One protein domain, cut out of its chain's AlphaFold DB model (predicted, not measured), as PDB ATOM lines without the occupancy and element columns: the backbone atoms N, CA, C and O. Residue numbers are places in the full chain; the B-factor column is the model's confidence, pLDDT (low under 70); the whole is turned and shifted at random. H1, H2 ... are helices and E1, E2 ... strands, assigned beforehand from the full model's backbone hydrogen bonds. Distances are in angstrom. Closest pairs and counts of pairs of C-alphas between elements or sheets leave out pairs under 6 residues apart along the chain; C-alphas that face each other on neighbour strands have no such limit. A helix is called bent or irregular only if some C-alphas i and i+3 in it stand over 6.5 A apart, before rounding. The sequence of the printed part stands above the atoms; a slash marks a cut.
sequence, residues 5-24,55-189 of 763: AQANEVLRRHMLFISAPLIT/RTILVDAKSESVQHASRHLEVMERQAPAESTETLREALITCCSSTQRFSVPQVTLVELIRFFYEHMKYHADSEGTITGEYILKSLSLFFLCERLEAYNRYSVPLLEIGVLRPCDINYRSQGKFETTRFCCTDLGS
ATOM      1  N   ALA A   5     145.471 164.321 136.012       75.12
ATOM      2  CA  ALA A   5     144.653 163.258 136.603       75.12
ATOM      3  C   ALA A   5     145.112 161.845 136.189       75.12
ATOM      4  O   ALA A   5     145.185 160.955 137.034       75.12
ATOM      5  N   GLN A   6     145.466 161.638 134.914       82.12
ATOM      6  CA  GLN A   6     146.009 160.361 134.429       82.12
ATOM      7  C   GLN A   6     147.408 160.084 135.000       82.12
ATOM      8  O   GLN A   6     147.706 158.958 135.381       82.12
ATOM      9  N   ALA A   7     148.248 161.114 135.116       80.25
ATOM     10  CA  ALA A   7     149.555 161.024 135.758       80.25
ATOM     11  C   ALA A   7     149.439 160.663 137.252       80.25
ATOM     12  O   ALA A   7     150.160 159.796 137.742       80.25
ATOM     13  N   ASN A   8     148.489 161.260 137.976       79.69
ATOM     14  CA  ASN A   8     148.210 160.913 139.370       79.69
ATOM     15  C   ASN A   8     147.722 159.458 139.519       79.69
ATOM     16  O   ASN A   8     148.092 158.777 140.470       79.69
ATOM     17  N   GLU A   9     146.948 158.952 138.558       82.94
ATOM     18  CA  GLU A   9     146.525 157.548 138.514       82.94
ATOM     19  C   GLU A   9     147.695 156.579 138.241       82.94
ATOM     20  O   GLU A   9     147.768 155.513 138.851       82.94
ATOM     21  N   VAL A  10     148.665 156.958 137.396       84.38
ATOM     22  CA  VAL A  10     149.922 156.202 137.234       84.38
ATOM     23  C   VAL A  10     150.700 156.159 138.553       84.38
ATOM     24  O   VAL A  10     151.069 155.077 138.999       84.38
ATOM     25  N   LEU A  11     150.895 157.301 139.224       81.44
ATOM     26  CA  LEU A  11     151.598 157.360 140.514       81.44
ATOM     27  C   LEU A  11     150.915 156.502 141.590       81.44
ATOM     28  O   LEU A  11     151.594 155.767 142.309       81.44
ATOM     29  N   ARG A  12     149.577 156.517 141.658       81.50
ATOM     30  CA  ARG A  12     148.809 155.719 142.628       81.50
ATOM     31  C   ARG A  12     149.050 154.218 142.506       81.50
ATOM     32  O   ARG A  12     149.167 153.549 143.529       81.50
ATOM     33  N   ARG A  13     149.205 153.696 141.285       82.94
ATOM     34  CA  ARG A  13     149.515 152.271 141.040       82.94
ATOM     35  C   ARG A  13     150.885 151.851 141.564       82.94
ATOM     36  O   ARG A  13     151.085 150.682 141.875       82.94
ATOM     37  N   HIS A  14     151.792 152.815 141.693       83.44
ATOM     38  CA  HIS A  14     153.107 152.670 142.311       83.44
ATOM     39  C   HIS A  14     153.102 153.010 143.809       83.44
ATOM     40  O   HIS A  14     154.168 153.177 144.390       83.44
ATOM     41  N   MET A  15     151.931 153.145 144.447       84.31
ATOM     42  CA  MET A  15     151.788 153.594 145.839       84.31
ATOM     43  C   MET A  15     152.498 154.938 146.115       84.31
ATOM     44  O   MET A  15     153.031 155.177 147.198       84.31
ATOM     45  N   LEU A  16     152.515 155.832 145.119       83.25
ATOM     46  CA  LEU A  16     153.068 157.180 145.222       83.25
ATOM     47  C   LEU A  16     151.947 158.221 145.232       83.25
ATOM     48  O   LEU A  16     150.996 158.147 144.451       83.25
ATOM     49  N   PHE A  17     152.090 159.230 146.086       83.50
ATOM     50  CA  PHE A  17     151.197 160.382 146.134       83.50
ATOM     51  C   PHE A  17     152.009 161.666 146.293       83.50
ATOM     52  O   PHE A  17     152.846 161.763 147.188       83.50
ATOM     53  N   ILE A  18     151.776 162.657 145.428       78.31
ATOM     54  CA  ILE A  18     152.502 163.932 145.461       78.31
ATOM     55  C   ILE A  18     151.604 165.001 146.070       78.31
ATOM     56  O   ILE A  18     150.722 165.560 145.418       78.31
ATOM     57  N   SER A  19     151.892 165.332 147.323       62.91
ATOM     58  CA  SER A  19     151.436 166.556 147.969       62.91
ATOM     59  C   SER A  19     152.123 167.771 147.331       62.91
ATOM     60  O   SER A  19     153.166 168.231 147.792       62.91
ATOM     61  N   ALA A  20     151.548 168.288 146.240       53.81
ATOM     62  CA  ALA A  20     152.036 169.504 145.593       53.81
ATOM     63  C   ALA A  20     152.020 170.680 146.599       53.81
ATOM     64  O   ALA A  20     150.949 171.010 147.126       53.81
ATOM     65  N   PRO A  21     153.172 171.313 146.899       45.47
ATOM     66  CA  PRO A  21     153.216 172.405 147.859       45.47
ATOM     67  C   PRO A  21     152.488 173.638 147.317       45.47
ATOM     68  O   PRO A  21     152.501 173.932 146.119       45.47
ATOM     69  N   LEU A  22     151.887 174.410 148.223       38.00
ATOM     70  CA  LEU A  22     151.521 175.790 147.924       38.00
ATOM     71  C   LEU A  22     152.786 176.547 147.511       38.00
ATOM     72  O   LEU A  22     153.699 176.698 148.319       38.00
ATOM     73  N   ILE A  23     152.791 177.106 146.301       37.44
ATOM     74  CA  ILE A  23     153.666 178.237 145.992       37.44
ATOM     75  C   ILE A  23     153.119 179.432 146.781       37.44
ATOM     76  O   ILE A  23     152.347 180.244 146.269       37.44
ATOM     77  N   THR A  24     153.505 179.545 148.052       32.81
ATOM     78  CA  THR A  24     153.616 180.866 148.660       32.81
ATOM     79  C   THR A  24     154.710 181.593 147.894       32.81
ATOM     80  O   THR A  24     155.850 181.137 147.810       32.81
ATOM     81  N   ARG A  55     161.121 175.554 130.868       28.03
ATOM     82  CA  ARG A  55     160.850 176.179 132.164       28.03
ATOM     83  C   ARG A  55     161.387 175.206 133.199       28.03
ATOM     84  O   ARG A  55     160.808 174.140 133.383       28.03
ATOM     85  N   THR A  56     162.508 175.552 133.818       30.97
ATOM     86  CA  THR A  56     163.045 174.827 134.965       30.97
ATOM     87  C   THR A  56     162.027 174.968 136.087       30.97
ATOM     88  O   THR A  56     161.996 175.971 136.798       30.97
ATOM     89  N   ILE A  57     161.114 174.002 136.178       35.81
ATOM     90  CA  ILE A  57     160.161 173.934 137.275       35.81
ATOM     91  C   ILE A  57     161.008 173.650 138.506       35.81
ATOM     92  O   ILE A  57     161.571 172.565 138.644       35.81
ATOM     93  N   LEU A  58     161.129 174.653 139.374       34.88
ATOM     94  CA  LEU A  58     161.635 174.484 140.728       34.88
ATOM     95  C   LEU A  58     160.592 173.685 141.511       34.88
ATOM     96  O   LEU A  58     159.824 174.225 142.302       34.88
ATOM     97  N   VAL A  59     160.555 172.381 141.233       42.06
ATOM     98  CA  VAL A  59     159.968 171.389 142.123       42.06
ATOM     99  C   VAL A  59     160.701 171.553 143.444       42.06
ATOM    100  O   VAL A  59     161.935 171.529 143.461       42.06
ATOM    101  N   ASP A  60     159.972 171.763 144.541       45.84
ATOM    102  CA  ASP A  60     160.617 171.862 145.844       45.84
ATOM    103  C   ASP A  60     161.185 170.489 146.215       45.84
ATOM    104  O   ASP A  60     160.492 169.611 146.734       45.84
ATOM    105  N   ALA A  61     162.474 170.306 145.924       49.28
ATOM    106  CA  ALA A  61     163.223 169.083 146.177       49.28
ATOM    107  C   ALA A  61     163.311 168.736 147.677       49.28
ATOM    108  O   ALA A  61     163.848 167.688 148.030       49.28
ATOM    109  N   LYS A  62     162.784 169.590 148.566       53.72
ATOM    110  CA  LYS A  62     162.610 169.327 149.999       53.72
ATOM    111  C   LYS A  62     161.334 168.550 150.334       53.72
ATOM    112  O   LYS A  62     161.228 168.064 151.454       53.72
ATOM    113  N   SER A  63     160.378 168.416 149.409       71.56
ATOM    114  CA  SER A  63     159.163 167.635 149.659       71.56
ATOM    115  C   SER A  63     159.491 166.145 149.790       71.56
ATOM    116  O   SER A  63     159.973 165.521 148.842       71.56
ATOM    117  N   GLU A  64     159.216 165.556 150.959       77.69
ATOM    118  CA  GLU A  64     159.515 164.142 151.223       77.69
ATOM    119  C   GLU A  64     158.786 163.185 150.269       77.69
ATOM    120  O   GLU A  64     159.344 162.149 149.911       77.69
ATOM    121  N   SER A  65     157.575 163.538 149.826       79.25
ATOM    122  CA  SER A  65     156.797 162.743 148.867       79.25
ATOM    123  C   SER A  65     157.450 162.722 147.484       79.25
ATOM    124  O   SER A  65     157.552 161.665 146.864       79.25
ATOM    125  N   VAL A  66     157.992 163.860 147.034       81.50
ATOM    126  CA  VAL A  66     158.775 163.946 145.790       81.50
ATOM    127  C   VAL A  66     160.090 163.177 145.926       81.50
ATOM    128  O   VAL A  66     160.442 162.419 145.029       81.50
ATOM    129  N   GLN A  67     160.804 163.306 147.051       83.44
ATOM    130  CA  GLN A  67     162.042 162.551 147.281       83.44
ATOM    131  C   GLN A  67     161.810 161.033 147.308       83.44
ATOM    132  O   GLN A  67     162.618 160.281 146.769       83.44
ATOM    133  N   HIS A  68     160.724 160.571 147.932       85.25
ATOM    134  CA  HIS A  68     160.348 159.155 147.969       85.25
ATOM    135  C   HIS A  68     159.973 158.633 146.577       85.25
ATOM    136  O   HIS A  68     160.501 157.602 146.158       85.25
ATOM    137  N   ALA A  69     159.178 159.394 145.821       85.50
ATOM    138  CA  ALA A  69     158.824 159.077 144.441       85.50
ATOM    139  C   ALA A  69     160.047 159.011 143.508       85.50
ATOM    140  O   ALA A  69     160.185 158.048 142.754       85.50
ATOM    141  N   SER A  70     160.976 159.970 143.605       84.50
ATOM    142  CA  SER A  70     162.235 159.944 142.848       84.50
ATOM    143  C   SER A  70     163.100 158.734 143.207       84.50
ATOM    144  O   SER A  70     163.608 158.074 142.307       84.50
ATOM    145  N   ARG A  71     163.212 158.367 144.493       87.06
ATOM    146  CA  ARG A  71     163.934 157.148 144.907       87.06
ATOM    147  C   ARG A  71     163.287 155.875 144.360       87.06
ATOM    148  O   ARG A  71     164.005 154.971 143.952       87.06
ATOM    149  N   HIS A  72     161.955 155.780 144.331       87.69
ATOM    150  CA  HIS A  72     161.276 154.632 143.716       87.69
ATOM    151  C   HIS A  72     161.548 154.558 142.208       87.69
ATOM    152  O   HIS A  72     161.861 153.480 141.706       87.69
ATOM    153  N   LEU A  73     161.528 155.698 141.506       86.38
ATOM    154  CA  LEU A  73     161.889 155.769 140.090       86.38
ATOM    155  C   LEU A  73     163.350 155.340 139.847       86.38
ATOM    156  O   LEU A  73     163.579 154.478 139.008       86.38
ATOM    157  N   GLU A  74     164.321 155.852 140.611       86.50
ATOM    158  CA  GLU A  74     165.744 155.470 140.505       86.50
ATOM    159  C   GLU A  74     165.994 153.968 140.723       86.50
ATOM    160  O   GLU A  74     166.929 153.400 140.152       86.50
ATOM    161  N   VAL A  75     165.199 153.324 141.582       85.31
ATOM    162  CA  VAL A  75     165.283 151.881 141.844       85.31
ATOM    163  C   VAL A  75     164.624 151.093 140.709       85.31
ATOM    164  O   VAL A  75     165.224 150.145 140.199       85.31
ATOM    165  N   MET A  76     163.446 151.518 140.241       84.19
ATOM    166  CA  MET A  76     162.789 150.918 139.078       84.19
ATOM    167  C   MET A  76     163.628 151.038 137.798       84.19
ATOM    168  O   MET A  76     163.710 150.075 137.045       84.19
ATOM    169  N   GLU A  77     164.308 152.161 137.562       83.94
ATOM    170  CA  GLU A  77     165.212 152.366 136.417       83.94
ATOM    171  C   GLU A  77     166.357 151.339 136.343       83.94
ATOM    172  O   GLU A  77     166.911 151.119 135.268       83.94
ATOM    173  N   ARG A  78     166.689 150.673 137.458       82.75
ATOM    174  CA  ARG A  78     167.717 149.618 137.524       82.75
ATOM    175  C   ARG A  78     167.163 148.201 137.342       82.75
ATOM    176  O   ARG A  78     167.955 147.282 137.160       82.75
ATOM    177  N   GLN A  79     165.847 148.010 137.457       77.88
ATOM    178  CA  GLN A  79     165.221 146.686 137.616       77.88
ATOM    179  C   GLN A  79     164.040 146.416 136.664       77.88
ATOM    180  O   GLN A  79     163.696 145.257 136.444       77.88
ATOM    181  N   ALA A  80     163.403 147.451 136.108       75.94
ATOM    182  CA  ALA A  80     162.159 147.362 135.340       75.94
ATOM    183  C   ALA A  80     162.346 147.705 133.841       75.94
ATOM    184  O   ALA A  80     163.306 148.388 133.476       75.94
ATOM    185  N   PRO A  81     161.423 147.283 132.949       74.81
ATOM    186  CA  PRO A  81     161.474 147.620 131.523       74.81
ATOM    187  C   PRO A  81     161.379 149.130 131.260       74.81
ATOM    188  O   PRO A  81     160.577 149.820 131.896       74.81
ATOM    189  N   ALA A  82     162.127 149.626 130.270       70.00
ATOM    190  CA  ALA A  82     162.248 151.057 129.958       70.00
ATOM    191  C   ALA A  82     160.901 151.779 129.737       70.00
ATOM    192  O   ALA A  82     160.703 152.875 130.249       70.00
ATOM    193  N   GLU A  83     159.937 151.148 129.061       71.81
ATOM    194  CA  GLU A  83     158.608 151.739 128.813       71.81
ATOM    195  C   GLU A  83     157.829 152.021 130.115       71.81
ATOM    196  O   GLU A  83     157.109 153.019 130.231       71.81
ATOM    197  N   SER A  84     157.998 151.164 131.130       71.94
ATOM    198  CA  SER A  84     157.339 151.327 132.433       71.94
ATOM    199  C   SER A  84     157.950 152.472 133.247       71.94
ATOM    200  O   SER A  84     157.229 153.226 133.902       71.94
ATOM    201  N   THR A  85     159.270 152.654 133.155       79.81
ATOM    202  CA  THR A  85     159.997 153.704 133.880       79.81
ATOM    203  C   THR A  85     159.844 155.061 133.202       79.81
ATOM    204  O   THR A  85     159.681 156.064 133.892       79.81
ATOM    205  N   GLU A  86     159.770 155.110 131.869       79.81
ATOM    206  CA  GLU A  86     159.388 156.315 131.122       79.81
ATOM    207  C   GLU A  86     157.968 156.782 131.458       79.81
ATOM    208  O   GLU A  86     157.770 157.964 131.738       79.81
ATOM    209  N   THR A  87     157.002 155.859 131.524       84.25
ATOM    210  CA  THR A  87     155.614 156.171 131.909       84.25
ATOM    211  C   THR A  87     155.539 156.768 133.320       84.25
ATOM    212  O   THR A  87     154.868 157.782 133.533       84.25
ATOM    213  N   LEU A  88     156.267 156.189 134.283       82.25
ATOM    214  CA  LEU A  88     156.340 156.712 135.649       82.25
ATOM    215  C   LEU A  88     157.057 158.074 135.716       82.25
ATOM    216  O   LEU A  88     156.606 158.971 136.429       82.25
ATOM    217  N   ARG A  89     158.137 158.259 134.947       84.50
ATOM    218  CA  ARG A  89     158.892 159.521 134.866       84.50
ATOM    219  C   ARG A  89     158.048 160.652 134.273       84.50
ATOM    220  O   ARG A  89     158.042 161.754 134.818       84.50
ATOM    221  N   GLU A  90     157.296 160.386 133.204       82.62
ATOM    222  CA  GLU A  90     156.359 161.353 132.620       82.62
ATOM    223  C   GLU A  90     155.255 161.727 133.622       82.62
ATOM    224  O   GLU A  90     154.937 162.909 133.782       82.62
ATOM    225  N   ALA A  91     154.710 160.745 134.347       82.75
ATOM    226  CA  ALA A  91     153.700 160.979 135.374       82.75
ATOM    227  C   ALA A  91     154.227 161.825 136.549       82.75
ATOM    228  O   ALA A  91     153.573 162.788 136.956       82.75
ATOM    229  N   LEU A  92     155.433 161.524 137.046       82.69
ATOM    230  CA  LEU A  92     156.116 162.283 138.098       82.69
ATOM    231  C   LEU A  92     156.302 163.753 137.694       82.69
ATOM    232  O   LEU A  92     155.899 164.651 138.434       82.69
ATOM    233  N   ILE A  93     156.847 164.003 136.497       82.94
ATOM    234  CA  ILE A  93     157.040 165.359 135.958       82.94
ATOM    235  C   ILE A  93     155.693 166.077 135.823       82.94
ATOM    236  O   ILE A  93     155.558 167.218 136.265       82.94
ATOM    237  N   THR A  94     154.683 165.407 135.263       80.62
ATOM    238  CA  THR A  94     153.356 165.994 135.029       80.62
ATOM    239  C   THR A  94     152.693 166.413 136.343       80.62
ATOM    240  O   THR A  94     152.226 167.546 136.454       80.62
ATOM    241  N   CYS A  95     152.709 165.563 137.373       76.75
ATOM    242  CA  CYS A  95     152.128 165.893 138.675       76.75
ATOM    243  C   CYS A  95     152.931 166.956 139.437       76.75
ATOM    244  O   CYS A  95     152.324 167.887 139.961       76.75
ATOM    245  N   CYS A  96     154.267 166.903 139.427       78.44
ATOM    246  CA  CYS A  96     155.112 167.962 139.996       78.44
ATOM    247  C   CYS A  96     154.955 169.317 139.277       78.44
ATOM    248  O   CYS A  96     155.183 170.362 139.881       78.44
ATOM    249  N   SER A  97     154.575 169.313 137.994       73.25
ATOM    250  CA  SER A  97     154.292 170.524 137.209       73.25
ATOM    251  C   SER A  97     152.873 171.077 137.388       73.25
ATOM    252  O   SER A  97     152.583 172.185 136.931       73.25
ATOM    253  N   SER A  98     151.981 170.313 138.021       70.69
ATOM    254  CA  SER A  98     150.561 170.634 138.116       70.69
ATOM    255  C   SER A  98     150.239 171.466 139.355       70.69
ATOM    256  O   SER A  98     150.704 171.189 140.456       70.69
ATOM    257  N   THR A  99     149.360 172.454 139.194       65.81
ATOM    258  CA  THR A  99     148.722 173.171 140.312       65.81
ATOM    259  C   THR A  99     147.439 172.486 140.798       65.81
ATOM    260  O   THR A  99     146.814 172.947 141.758       65.81
ATOM    261  N   GLN A 100     147.019 171.398 140.144       65.56
ATOM    262  CA  GLN A 100     145.818 170.648 140.497       65.56
ATOM    263  C   GLN A 100     146.035 169.881 141.806       65.56
ATOM    264  O   GLN A 100     146.942 169.061 141.917       65.56
ATOM    265  N   ARG A 101     145.165 170.120 142.792       63.53
ATOM    266  CA  ARG A 101     145.133 169.327 144.024       63.53
ATOM    267  C   ARG A 101     144.369 168.033 143.778       63.53
ATOM    268  O   ARG A 101     143.238 168.069 143.297       63.53
ATOM    269  N   PHE A 102     144.975 166.914 144.151       65.44
ATOM    270  CA  PHE A 102     144.328 165.606 144.169       65.44
ATOM    271  C   PHE A 102     143.859 165.279 145.584       65.44
ATOM    272  O   PHE A 102     144.489 165.686 146.561       65.44
ATOM    273  N   SER A 103     142.751 164.549 145.698       60.94
ATOM    274  CA  SER A 103     142.344 163.956 146.968       60.94
ATOM    275  C   SER A 103     143.352 162.893 147.410       60.94
ATOM    276  O   SER A 103     143.961 162.215 146.566       60.94
ATOM    277  N   VAL A 104     143.479 162.728 148.731       62.84
ATOM    278  CA  VAL A 104     144.164 161.582 149.346       62.84
ATOM    279  C   VAL A 104     143.660 160.292 148.679       62.84
ATOM    280  O   VAL A 104     142.456 160.191 148.413       62.84
ATOM    281  N   PRO A 105     144.535 159.327 148.341       60.44
ATOM    282  CA  PRO A 105     144.116 158.086 147.705       60.44
ATOM    283  C   PRO A 105     143.110 157.320 148.570       60.44
ATOM    284  O   PRO A 105     143.439 156.822 149.643       60.44
ATOM    285  N   GLN A 106     141.884 157.189 148.069       59.19
ATOM    286  CA  GLN A 106     140.946 156.174 148.529       59.19
ATOM    287  C   GLN A 106     141.203 154.928 147.684       59.19
ATOM    288  O   GLN A 106     141.039 154.969 146.466       59.19
ATOM    289  N   VAL A 107     141.667 153.854 148.322       54.00
ATOM    290  CA  VAL A 107     141.949 152.564 147.677       54.00
ATOM    291  C   VAL A 107     141.234 151.455 148.435       54.00
ATOM    292  O   VAL A 107     141.182 151.461 149.666       54.00
ATOM    293  N   THR A 108     140.683 150.491 147.707       53.75
ATOM    294  CA  THR A 108     140.175 149.254 148.307       53.75
ATOM    295  C   THR A 108     141.330 148.425 148.875       53.75
ATOM    296  O   THR A 108     142.479 148.571 148.457       53.75
ATOM    297  N   LEU A 109     141.044 147.489 149.790       52.06
ATOM    298  CA  LEU A 109     142.065 146.561 150.301       52.06
ATOM    299  C   LEU A 109     142.765 145.791 149.166       52.06
ATOM    300  O   LEU A 109     143.966 145.556 149.232       52.06
ATOM    301  N   VAL A 110     142.029 145.418 148.115       56.56
ATOM    302  CA  VAL A 110     142.565 144.671 146.965       56.56
ATOM    303  C   VAL A 110     143.573 145.509 146.179       56.56
ATOM    304  O   VAL A 110     144.649 145.024 145.827       56.56
ATOM    305  N   GLU A 111     143.248 146.779 145.942       60.84
ATOM    306  CA  GLU A 111     144.154 147.739 145.312       60.84
ATOM    307  C   GLU A 111     145.360 148.031 146.204       60.84
ATOM    308  O   GLU A 111     146.483 148.012 145.710       60.84
ATOM    309  N   LEU A 112     145.157 148.202 147.517       65.12
ATOM    310  CA  LEU A 112     146.246 148.393 148.473       65.12
ATOM    311  C   LEU A 112     147.210 147.203 148.468       65.12
ATOM    312  O   LEU A 112     148.399 147.425 148.297       65.12
ATOM    313  N   ILE A 113     146.735 145.958 148.585       64.56
ATOM    314  CA  ILE A 113     147.592 144.755 148.539       64.56
ATOM    315  C   ILE A 113     148.408 144.722 147.242       64.56
ATOM    316  O   ILE A 113     149.615 144.475 147.272       64.56
ATOM    317  N   ARG A 114     147.764 145.011 146.104       70.50
ATOM    318  CA  ARG A 114     148.411 145.015 144.790       70.50
ATOM    319  C   ARG A 114     149.471 146.111 144.671       70.50
ATOM    320  O   ARG A 114     150.600 145.808 144.299       70.50
ATOM    321  N   PHE A 115     149.127 147.365 144.966       74.50
ATOM    322  CA  PHE A 115     150.053 148.499 144.863       74.50
ATOM    323  C   PHE A 115     151.176 148.395 145.899       74.50
ATOM    324  O   PHE A 115     152.317 148.729 145.600       74.50
ATOM    325  N   PHE A 116     150.876 147.867 147.088       79.44
ATOM    326  CA  PHE A 116     151.857 147.588 148.126       79.44
ATOM    327  C   PHE A 116     152.873 146.543 147.663       79.44
ATOM    328  O   PHE A 116     154.066 146.819 147.706       79.44
ATOM    329  N   TYR A 117     152.435 145.385 147.157       81.25
ATOM    330  CA  TYR A 117     153.355 144.372 146.628       81.25
ATOM    331  C   TYR A 117     154.180 144.907 145.442       81.25
ATOM    332  O   TYR A 117     155.408 144.794 145.442       81.25
ATOM    333  N   GLU A 118     153.523 145.560 144.477       81.25
ATOM    334  CA  GLU A 118     154.177 146.161 143.309       81.25
ATOM    335  C   GLU A 118     155.196 147.246 143.677       81.25
ATOM    336  O   GLU A 118     156.215 147.360 143.002       81.25
ATOM    337  N   HIS A 119     154.968 148.015 144.745       85.31
ATOM    338  CA  HIS A 119     155.933 148.983 145.257       85.31
ATOM    339  C   HIS A 119     157.085 148.291 145.998       85.31
ATOM    340  O   HIS A 119     158.259 148.568 145.747       85.31
ATOM    341  N   MET A 120     156.747 147.382 146.913       86.19
ATOM    342  CA  MET A 120     157.676 146.770 147.859       86.19
ATOM    343  C   MET A 120     158.687 145.837 147.187       86.19
ATOM    344  O   MET A 120     159.849 145.836 147.586       86.19
ATOM    345  N   LYS A 121     158.305 145.111 146.126       85.56
ATOM    346  CA  LYS A 121     159.213 144.187 145.418       85.56
ATOM    347  C   LYS A 121     160.498 144.842 144.888       85.56
ATOM    348  O   LYS A 121     161.518 144.171 144.810       85.56
ATOM    349  N   TYR A 122     160.461 146.136 144.554       84.44
ATOM    350  CA  TYR A 122     161.629 146.873 144.060       84.44
ATOM    351  C   TYR A 122     162.597 147.284 145.183       84.44
ATOM    352  O   TYR A 122     163.791 147.451 144.940       84.44
ATOM    353  N   HIS A 123     162.090 147.436 146.412       87.12
ATOM    354  CA  HIS A 123     162.845 147.900 147.585       87.12
ATOM    355  C   HIS A 123     163.242 146.773 148.547       87.12
ATOM    356  O   HIS A 123     163.797 147.043 149.612       87.12
ATOM    357  N   ALA A 124     162.970 145.521 148.176       85.50
ATOM    358  CA  ALA A 124     163.520 144.355 148.849       85.50
ATOM    359  C   ALA A 124     165.048 144.309 148.688       85.50
ATOM    360  O   ALA A 124     165.595 144.610 147.625       85.50
ATOM    361  N   ASP A 125     165.740 143.938 149.760       83.81
ATOM    362  CA  ASP A 125     167.183 143.724 149.751       83.81
ATOM    363  C   ASP A 125     167.578 142.376 149.110       83.81
ATOM    364  O   ASP A 125     166.750 141.622 148.598       83.81
ATOM    365  N   SER A 126     168.871 142.045 149.165       80.25
ATOM    366  CA  SER A 126     169.411 140.765 148.688       80.25
ATOM    367  C   SER A 126     168.879 139.527 149.424       80.25
ATOM    368  O   SER A 126     169.089 138.417 148.944       80.25
ATOM    369  N   GLU A 127     168.222 139.694 150.574       78.19
ATOM    370  CA  GLU A 127     167.585 138.627 151.355       78.19
ATOM    371  C   GLU A 127     166.065 138.550 151.091       78.19
ATOM    372  O   GLU A 127     165.383 137.680 151.632       78.19
ATOM    373  N   GLY A 128     165.520 139.431 150.240       79.19
ATOM    374  CA  GLY A 128     164.085 139.530 149.963       79.19
ATOM    375  C   GLY A 128     163.292 140.264 151.052       79.19
ATOM    376  O   GLY A 128     162.070 140.114 151.123       79.19
ATOM    377  N   THR A 129     163.966 141.036 151.910       85.50
ATOM    378  CA  THR A 129     163.375 141.698 153.081       85.50
ATOM    379  C   THR A 129     163.385 143.223 152.973       85.50
ATOM    380  O   THR A 129     164.189 143.820 152.258       85.50
ATOM    381  N   ILE A 130     162.470 143.871 153.698       88.12
ATOM    382  CA  ILE A 130     162.256 145.324 153.697       88.12
ATOM    383  C   ILE A 130     162.164 145.806 155.145       88.12
ATOM    384  O   ILE A 130     161.591 145.123 155.995       88.12
ATOM    385  N   THR A 131     162.718 146.978 155.459       90.56
ATOM    386  CA  THR A 131     162.635 147.543 156.814       90.56
ATOM    387  C   THR A 131     161.241 148.098 157.112       90.56
ATOM    388  O   THR A 131     160.604 148.729 156.263       90.56
ATOM    389  N   GLY A 132     160.772 147.916 158.348       83.69
ATOM    390  CA  GLY A 132     159.509 148.490 158.806       83.69
ATOM    391  C   GLY A 132     159.484 150.014 158.716       83.69
ATOM    392  O   GLY A 132     158.451 150.577 158.370       83.69
ATOM    393  N   GLU A 133     160.621 150.688 158.930       91.62
ATOM    394  CA  GLU A 133     160.739 152.135 158.704       91.62
ATOM    395  C   GLU A 133     160.369 152.519 157.261       91.62
ATOM    396  O   GLU A 133     159.608 153.466 157.053       91.62
ATOM    397  N   TYR A 134     160.854 151.772 156.260       89.94
ATOM    398  CA  TYR A 134     160.537 152.045 154.859       89.94
ATOM    399  C   TYR A 134     159.057 151.788 154.548       89.94
ATOM    400  O   TYR A 134     158.422 152.589 153.857       89.94
ATOM    401  N   ILE A 135     158.492 150.713 155.104       87.50
ATOM    402  CA  ILE A 135     157.068 150.371 154.981       87.50
ATOM    403  C   ILE A 135     156.193 151.489 155.564       87.50
ATOM    404  O   ILE A 135     155.335 152.018 154.852       87.50
ATOM    405  N   LEU A 136     156.447 151.909 156.813       85.12
ATOM    406  CA  LEU A 136     155.688 152.989 157.451       85.12
ATOM    407  C   LEU A 136     155.851 154.308 156.703       85.12
ATOM    408  O   LEU A 136     154.847 154.969 156.460       85.12
ATOM    409  N   LYS A 137     157.076 154.673 156.288       89.00
ATOM    410  CA  LYS A 137     157.320 155.913 155.536       89.00
ATOM    411  C   LYS A 137     156.561 155.937 154.208       89.00
ATOM    412  O   LYS A 137     156.003 156.969 153.841       89.00
ATOM    413  N   SER A 138     156.517 154.810 153.500       86.06
ATOM    414  CA  SER A 138     155.828 154.710 152.210       86.06
ATOM    415  C   SER A 138     154.309 154.815 152.376       86.06
ATOM    416  O   SER A 138     153.668 155.582 151.663       86.06
ATOM    417  N   LEU A 139     153.737 154.128 153.372       80.38
ATOM    418  CA  LEU A 139     152.308 154.210 153.692       80.38
ATOM    419  C   LEU A 139     151.906 155.601 154.216       80.38
ATOM    420  O   LEU A 139     150.897 156.143 153.767       80.38
ATOM    421  N   SER A 140     152.711 156.219 155.090       79.56
ATOM    422  CA  SER A 140     152.445 157.568 155.615       79.56
ATOM    423  C   SER A 140     152.457 158.634 154.519       79.56
ATOM    424  O   SER A 140     151.619 159.531 154.521       79.56
ATOM    425  N   LEU A 141     153.375 158.526 153.549       80.06
ATOM    426  CA  LEU A 141     153.441 159.458 152.419       80.06
ATOM    427  C   LEU A 141     152.308 159.230 151.410       80.06
ATOM    428  O   LEU A 141     151.794 160.201 150.859       80.06
ATOM    429  N   PHE A 142     151.897 157.977 151.189       80.62
ATOM    430  CA  PHE A 142     150.803 157.653 150.273       80.62
ATOM    431  C   PHE A 142     149.442 158.143 150.785       80.62
ATOM    432  O   PHE A 142     148.688 158.756 150.031       80.62
ATOM    433  N   PHE A 143     149.146 157.917 152.067       76.62
ATOM    434  CA  PHE A 143     147.873 158.294 152.693       76.62
ATOM    435  C   PHE A 143     147.876 159.678 153.365       76.62
ATOM    436  O   PHE A 143     146.840 160.099 153.870       76.62
ATOM    437  N   LEU A 144     149.006 160.398 153.362       72.62
ATOM    438  CA  LEU A 144     149.205 161.658 154.098       72.62
ATOM    439  C   LEU A 144     148.836 161.574 155.595       72.62
ATOM    440  O   LEU A 144     148.240 162.498 156.146       72.62
ATOM    441  N   CYS A 145     149.208 160.475 156.250       66.25
ATOM    442  CA  CYS A 145     148.910 160.212 157.657       66.25
ATOM    443  C   CYS A 145     150.170 160.147 158.538       66.25
ATOM    444  O   CYS A 145     151.297 160.070 158.043       66.25
ATOM    445  N   GLU A 146     149.999 160.172 159.862       74.19
ATOM    446  CA  GLU A 146     151.119 159.995 160.795       74.19
ATOM    447  C   GLU A 146     151.652 158.552 160.787       74.19
ATOM    448  O   GLU A 146     150.932 157.605 160.475       74.19
ATOM    449  N   ARG A 147     152.912 158.335 161.195       75.12
ATOM    450  CA  ARG A 147     153.501 156.979 161.237       75.12
ATOM    451  C   ARG A 147     152.756 156.015 162.170       75.12
ATOM    452  O   ARG A 147     152.654 154.833 161.850       75.12
ATOM    453  N   LEU A 148     152.224 156.506 163.293       69.19
ATOM    454  CA  LEU A 148     151.415 155.707 164.224       69.19
ATOM    455  C   LEU A 148     150.117 155.230 163.561       69.19
ATOM    456  O   LEU A 148     149.701 154.084 163.726       69.19
ATOM    457  N   GLU A 149     149.509 156.101 162.764       58.94
ATOM    458  CA  GLU A 149     148.331 155.780 161.975       58.94
ATOM    459  C   GLU A 149     148.681 154.809 160.839       58.94
ATOM    460  O   GLU A 149     148.029 153.779 160.701       58.94
ATOM    461  N   ALA A 150     149.765 155.048 160.094       60.56
ATOM    462  CA  ALA A 150     150.249 154.140 159.052       60.56
ATOM    463  C   ALA A 150     150.565 152.726 159.583       60.56
ATOM    464  O   ALA A 150     150.346 151.723 158.894       60.56
ATOM    465  N   TYR A 151     151.043 152.639 160.825       65.12
ATOM    466  CA  TYR A 151     151.240 151.387 161.544       65.12
ATOM    467  C   TYR A 151     149.899 150.700 161.852       65.12
ATOM    468  O   TYR A 151     149.650 149.604 161.349       65.12
ATOM    469  N   ASN A 152     149.010 151.357 162.604       54.00
ATOM    470  CA  ASN A 152     147.755 150.761 163.081       54.00
ATOM    471  C   ASN A 152     146.733 150.483 161.959       54.00
ATOM    472  O   ASN A 152     146.097 149.432 161.946       54.00
ATOM    473  N   ARG A 153     146.563 151.427 161.026       50.91
ATOM    474  CA  ARG A 153     145.473 151.474 160.034       50.91
ATOM    475  C   ARG A 153     145.782 150.700 158.751       50.91
ATOM    476  O   ARG A 153     144.857 150.242 158.088       50.91
ATOM    477  N   TYR A 154     147.064 150.524 158.412       63.72
ATOM    478  CA  TYR A 154     147.486 149.872 157.164       63.72
ATOM    479  C   TYR A 154     148.492 148.732 157.378       63.72
ATOM    480  O   TYR A 154     148.321 147.656 156.809       63.72
ATOM    481  N   SER A 155     149.510 148.910 158.225       63.34
ATOM    482  CA  SER A 155     150.576 147.903 158.377       63.34
ATOM    483  C   SER A 155     150.153 146.683 159.199       63.34
ATOM    484  O   SER A 155     150.481 145.557 158.828       63.34
ATOM    485  N   VAL A 156     149.392 146.881 160.282       62.09
ATOM    486  CA  VAL A 156     148.818 145.782 161.078       62.09
ATOM    487  C   VAL A 156     147.867 144.909 160.240       62.09
ATOM    488  O   VAL A 156     148.108 143.704 160.198       62.09
ATOM    489  N   PRO A 157     146.889 145.446 159.477       56.59
ATOM    490  CA  PRO A 157     146.109 144.647 158.528       56.59
ATOM    491  C   PRO A 157     146.964 143.811 157.571       56.59
ATOM    492  O   PRO A 157     146.698 142.625 157.399       56.59
ATOM    493  N   LEU A 158     148.014 144.393 156.977       60.78
ATOM    494  CA  LEU A 158     148.900 143.682 156.046       60.78
ATOM    495  C   LEU A 158     149.672 142.527 156.720       60.78
ATOM    496  O   LEU A 158     149.963 141.533 156.051       60.78
ATOM    497  N   LEU A 159     149.967 142.623 158.023       59.38
ATOM    498  CA  LEU A 159     150.501 141.514 158.828       59.38
ATOM    499  C   LEU A 159     149.441 140.442 159.111       59.38
ATOM    500  O   LEU A 159     149.715 139.255 158.948       59.38
ATOM    501  N   GLU A 160     148.235 140.841 159.520       53.53
ATOM    502  CA  GLU A 160     147.150 139.916 159.883       53.53
ATOM    503  C   GLU A 160     146.682 139.061 158.700       53.53
ATOM    504  O   GLU A 160     146.425 137.870 158.863       53.53
ATOM    505  N   ILE A 161     146.634 139.635 157.494       49.56
ATOM    506  CA  ILE A 161     146.328 138.893 156.260       49.56
ATOM    507  C   ILE A 161     147.533 138.101 155.712       49.56
ATOM    508  O   ILE A 161     147.405 137.400 154.708       49.56
ATOM    509  N   GLY A 162     148.713 138.225 156.330       54.31
ATOM    510  CA  GLY A 162     149.934 137.508 155.955       54.31
ATOM    511  C   GLY A 162     150.648 138.001 154.688       54.31
ATOM    512  O   GLY A 162     151.523 137.281 154.193       54.31
ATOM    513  N   VAL A 163     150.304 139.191 154.171       64.44
ATOM    514  CA  VAL A 163     151.041 139.869 153.080       64.44
ATOM    515  C   VAL A 163     152.419 140.288 153.572       64.44
ATOM    516  O   VAL A 163     153.418 139.999 152.917       64.44
ATOM    517  N   LEU A 164     152.477 140.908 154.750       63.53
ATOM    518  CA  LEU A 164     153.713 141.141 155.482       63.53
ATOM    519  C   LEU A 164     153.977 139.975 156.430       63.53
ATOM    520  O   LEU A 164     153.092 139.541 157.166       63.53
ATOM    521  N   ARG A 165     155.219 139.491 156.446       73.88
ATOM    522  CA  ARG A 165     155.693 138.504 157.421       73.88
ATOM    523  C   ARG A 165     156.930 139.044 158.127       73.88
ATOM    524  O   ARG A 165     157.913 139.321 157.444       73.88
ATOM    525  N   PRO A 166     156.902 139.218 159.454       74.00
ATOM    526  CA  PRO A 166     158.042 139.738 160.190       74.00
ATOM    527  C   PRO A 166     159.133 138.671 160.317       74.00
ATOM    528  O   PRO A 166     158.839 137.505 160.584       74.00
ATOM    529  N   CYS A 167     160.393 139.077 160.170       74.62
ATOM    530  CA  CYS A 167     161.550 138.206 160.387       74.62
ATOM    531  C   CYS A 167     161.860 137.993 161.885       74.62
ATOM    532  O   CYS A 167     162.546 137.040 162.237       74.62
ATOM    533  N   ASP A 168     161.341 138.861 162.762       68.19
ATOM    534  CA  ASP A 168     161.436 138.775 164.227       68.19
ATOM    535  C   ASP A 168     160.033 138.927 164.843       68.19
ATOM    536  O   ASP A 168     159.233 139.753 164.417       68.19
ATOM    537  N   ILE A 169     159.725 138.145 165.877       62.03
ATOM    538  CA  ILE A 169     158.448 138.140 166.609       62.03
ATOM    539  C   ILE A 169     158.218 139.470 167.366       62.03
ATOM    540  O   ILE A 169     157.089 139.805 167.738       62.03
ATOM    541  N   ASN A 170     159.267 140.257 167.601       65.88
ATOM    542  CA  ASN A 170     159.267 141.408 168.502       65.88
ATOM    543  C   ASN A 170     158.761 142.731 167.873       65.88
ATOM    544  O   ASN A 170     159.289 143.787 168.188       65.88
ATOM    545  N   TYR A 171     157.720 142.721 167.029       63.88
ATOM    546  CA  TYR A 171     157.236 143.893 166.257       63.88
ATOM    547  C   TYR A 171     156.024 144.647 166.862       63.88
ATOM    548  O   TYR A 171     155.463 145.543 166.231       63.88
ATOM    549  N   ARG A 172     155.573 144.280 168.072       62.59
ATOM    550  CA  ARG A 172     154.254 144.664 168.648       62.59
ATOM    551  C   ARG A 172     154.035 146.152 168.992       62.59
ATOM    552  O   ARG A 172     152.977 146.494 169.509       62.59
ATOM    553  N   SER A 173     155.005 147.030 168.762       71.88
ATOM    554  CA  SER A 173     154.835 148.482 168.912       71.88
ATOM    555  C   SER A 173     155.494 149.205 167.743       71.88
ATOM    556  O   SER A 173     156.478 148.700 167.207       71.88
ATOM    557  N   GLN A 174     154.998 150.391 167.367       70.00
ATOM    558  CA  GLN A 174     155.488 151.137 166.197       70.00
ATOM    559  C   GLN A 174     157.024 151.247 166.162       70.00
ATOM    560  O   GLN A 174     157.639 150.860 165.176       70.00
ATOM    561  N   GLY A 175     157.660 151.693 167.253       75.88
ATOM    562  CA  GLY A 175     159.122 151.837 167.305       75.88
ATOM    563  C   GLY A 175     159.890 150.519 167.134       75.88
ATOM    564  O   GLY A 175     160.993 150.522 166.601       75.88
ATOM    565  N   LYS A 176     159.298 149.381 167.525       77.62
ATOM    566  CA  LYS A 176     159.875 148.052 167.274       77.62
ATOM    567  C   LYS A 176     159.585 147.546 165.858       77.62
ATOM    568  O   LYS A 176     160.447 146.913 165.248       77.62
ATOM    569  N   PHE A 177     158.399 147.837 165.320       79.94
ATOM    570  CA  PHE A 177     158.052 147.567 163.927       79.94
ATOM    571  C   PHE A 177     159.027 148.287 162.991       79.94
ATOM    572  O   PHE A 177     159.578 147.642 162.109       79.94
ATOM    573  N   GLU A 178     159.322 149.572 163.229       84.81
ATOM    574  CA  GLU A 178     160.277 150.356 162.429       84.81
ATOM    575  C   GLU A 178     161.661 149.683 162.337       84.81
ATOM    576  O   GLU A 178     162.245 149.633 161.254       84.81
ATOM    577  N   THR A 179     162.141 149.084 163.435       83.88
ATOM    578  CA  THR A 179     163.410 148.331 163.489       83.88
ATOM    579  C   THR A 179     163.337 146.890 162.966       83.88
ATOM    580  O   THR A 179     164.376 146.258 162.784       83.88
ATOM    581  N   THR A 180     162.140 146.343 162.736       82.25
ATOM    582  CA  THR A 180     161.948 144.958 162.272       82.25
ATOM    583  C   THR A 180     162.077 144.877 160.743       82.25
ATOM    584  O   THR A 180     161.749 145.827 160.029       82.25
ATOM    585  N   ARG A 181     162.556 143.740 160.217       85.94
ATOM    586  CA  ARG A 181     162.535 143.431 158.774       85.94
ATOM    587  C   ARG A 181     161.333 142.556 158.433       85.94
ATOM    588  O   ARG A 181     160.919 141.736 159.252       85.94
ATOM    589  N   PHE A 182     160.800 142.708 157.226       85.00
ATOM    590  CA  PHE A 182     159.615 141.994 156.757       85.00
ATOM    591  C   PHE A 182     159.824 141.423 155.356       85.00
ATOM    592  O   PHE A 182     160.340 142.110 154.476       85.00
ATOM    593  N   CYS A 183     159.349 140.201 155.133       82.00
ATOM    594  CA  CYS A 183     159.163 139.638 153.799       82.00
ATOM    595  C   CYS A 183     157.767 140.017 153.282       82.00
ATOM    596  O   CYS A 183     156.789 139.933 154.030       82.00
ATOM    597  N   CYS A 184     157.663 140.392 152.006       78.12
ATOM    598  CA  CYS A 184     156.383 140.664 151.346       78.12
ATOM    599  C   CYS A 184     155.973 139.469 150.469       78.12
ATOM    600  O   CYS A 184     156.775 138.976 149.676       78.12
ATOM    601  N   THR A 185     154.736 138.991 150.613       65.56
ATOM    602  CA  THR A 185     154.207 137.835 149.868       65.56
ATOM    603  C   THR A 185     153.336 138.304 148.704       65.56
ATOM    604  O   THR A 185     152.420 139.098 148.912       65.56
ATOM    605  N   ASP A 186     153.572 137.778 147.500       64.12
ATOM    606  CA  ASP A 186     152.676 138.009 146.363       64.12
ATOM    607  C   ASP A 186     151.348 137.262 146.566       64.12
ATOM    608  O   ASP A 186     151.324 136.034 146.683       64.12
ATOM    609  N   LEU A 187     150.238 138.001 146.598       55.03
ATOM    610  CA  LEU A 187     148.881 137.444 146.596       55.03
ATOM    611  C   LEU A 187     148.173 137.603 145.238       55.03
ATOM    612  O   LEU A 187     147.019 137.204 145.112       55.03
ATOM    613  N   GLY A 188     148.838 138.140 144.210       45.34
ATOM    614  CA  GLY A 188     148.250 138.530 142.922       45.34
ATOM    615  C   GLY A 188     147.629 137.402 142.086       45.34
ATOM    616  O   GLY A 188     146.937 137.684 141.111       45.34
ATOM    617  N   SER A 189     147.836 136.138 142.467       40.16
ATOM    618  CA  SER A 189     147.208 134.952 141.856       40.16
ATOM    619  C   SER A 189     146.285 134.172 142.801       40.16
ATOM    620  O   SER A 189     145.605 133.238 142.369       40.16
TER     621      SER A 189
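AT A GLANCE: This is residues 5 to 24 and 55 to 189 of the 763 residues of an uncharacterized protein of Trypanosoma theileri (UniProt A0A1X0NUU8). Two parts sit end to end: a three-helix part, where H2 and H3 fold back as a hairpin and H1 crosses H3, and a part built round a small three-stranded sheet, with H4 and H5 packed on it and H6 and H7 beside H5. H2 joins the two by touching H4 and H5. The printed part has 155 residues, with seven named helices and three named strands in the order H1 H2 H3 H4 E1 H5 H6 E2 H7 E3. The sheet runs E1 - E3 - E2, all antiparallel, and the class is mostly helix. The whole is compact, with a radius of gyration of the C-alphas of 15.6 A and spans of 51 by 35 by 26 A.

HOW THE PARTS SIT: H1, residues 5 to 13, touches H3, residues 82 to 96, at a steep tilt of 58 degrees; their closest C-alphas, Ala 7 and Ala 91, are 4.2 A apart. H2, residues 64 to 76, forms a helical hairpin with H3, at a shallow tilt of 12 degrees, opposite ways, closest at the C-alphas of Met 76 and Thr 85, 6.5 A. With residues 72 to 76 alone H2 touches H4, residues 109 to 123, closest at the C-alphas of Met 76 and Tyr 122, 6.5 A. With residues 64 to 68 alone it touches H5, residues 132 to 143, closest at the C-alphas of Ser 65 and Leu 141, 5.9 A. E1, residues 129 to 131, H5, H6, residues 147 to 160, and E2, residues 164 to 166, form a split strand-helix-strand unit, two strands of one sheet that are not neighbours, with helices between them along the chain, its crossover right-handed; E3, residues 181 to 184, is between E1 and E2 in the sheet and antiparallel to both. N 130 and O 182 of E1 and E3 are 2.9 A apart, and N 165 and O 183 of E2 and E3 2.9 A, both within hydrogen-bond range. H4 and H5 make two layers with the sheet, helices on one face; H6 only grazes it with residues 155 to 159. H5 touches H6, closest at the C-alphas of Ser 140 and Ala 150, 5.3 A, and H7, residues 174 to 179, closest at those of Gly 132 and Glu 178, 4.1 A. Each O i to N i+4 pair is within hydrogen-bond range in H1, H2, H3 and H5, against 9 of 11 in H4, 7 of 10 in H6 and 1 of 2 in H7.

IN THESE COORDINATES: H1 begins at C-alpha 5, (144.653, 163.258, 136.603), and E3 ends at C-alpha 184, (156.383, 140.664, 151.346). H4 is 21.0 A long, H3 20.9 A, and H2 and H6 18.3 A each. H6 is only just irregular: C-alphas 153 and 156 are 6.7 A apart.

THE WHOLE: The C-alphas farthest apart, Arg 55 and Ile 169, are 51.4 A apart. Residues 25 to 54 are not printed, and C-alphas 24 and 55 are 18.6 A apart across the cut. The link from H3 to H4, 12 residues, is long. Mean pLDDT of the printed part is 71.7, with 57 residues under 70, among them 55 to 62, 99 to 113 and 148 to 164.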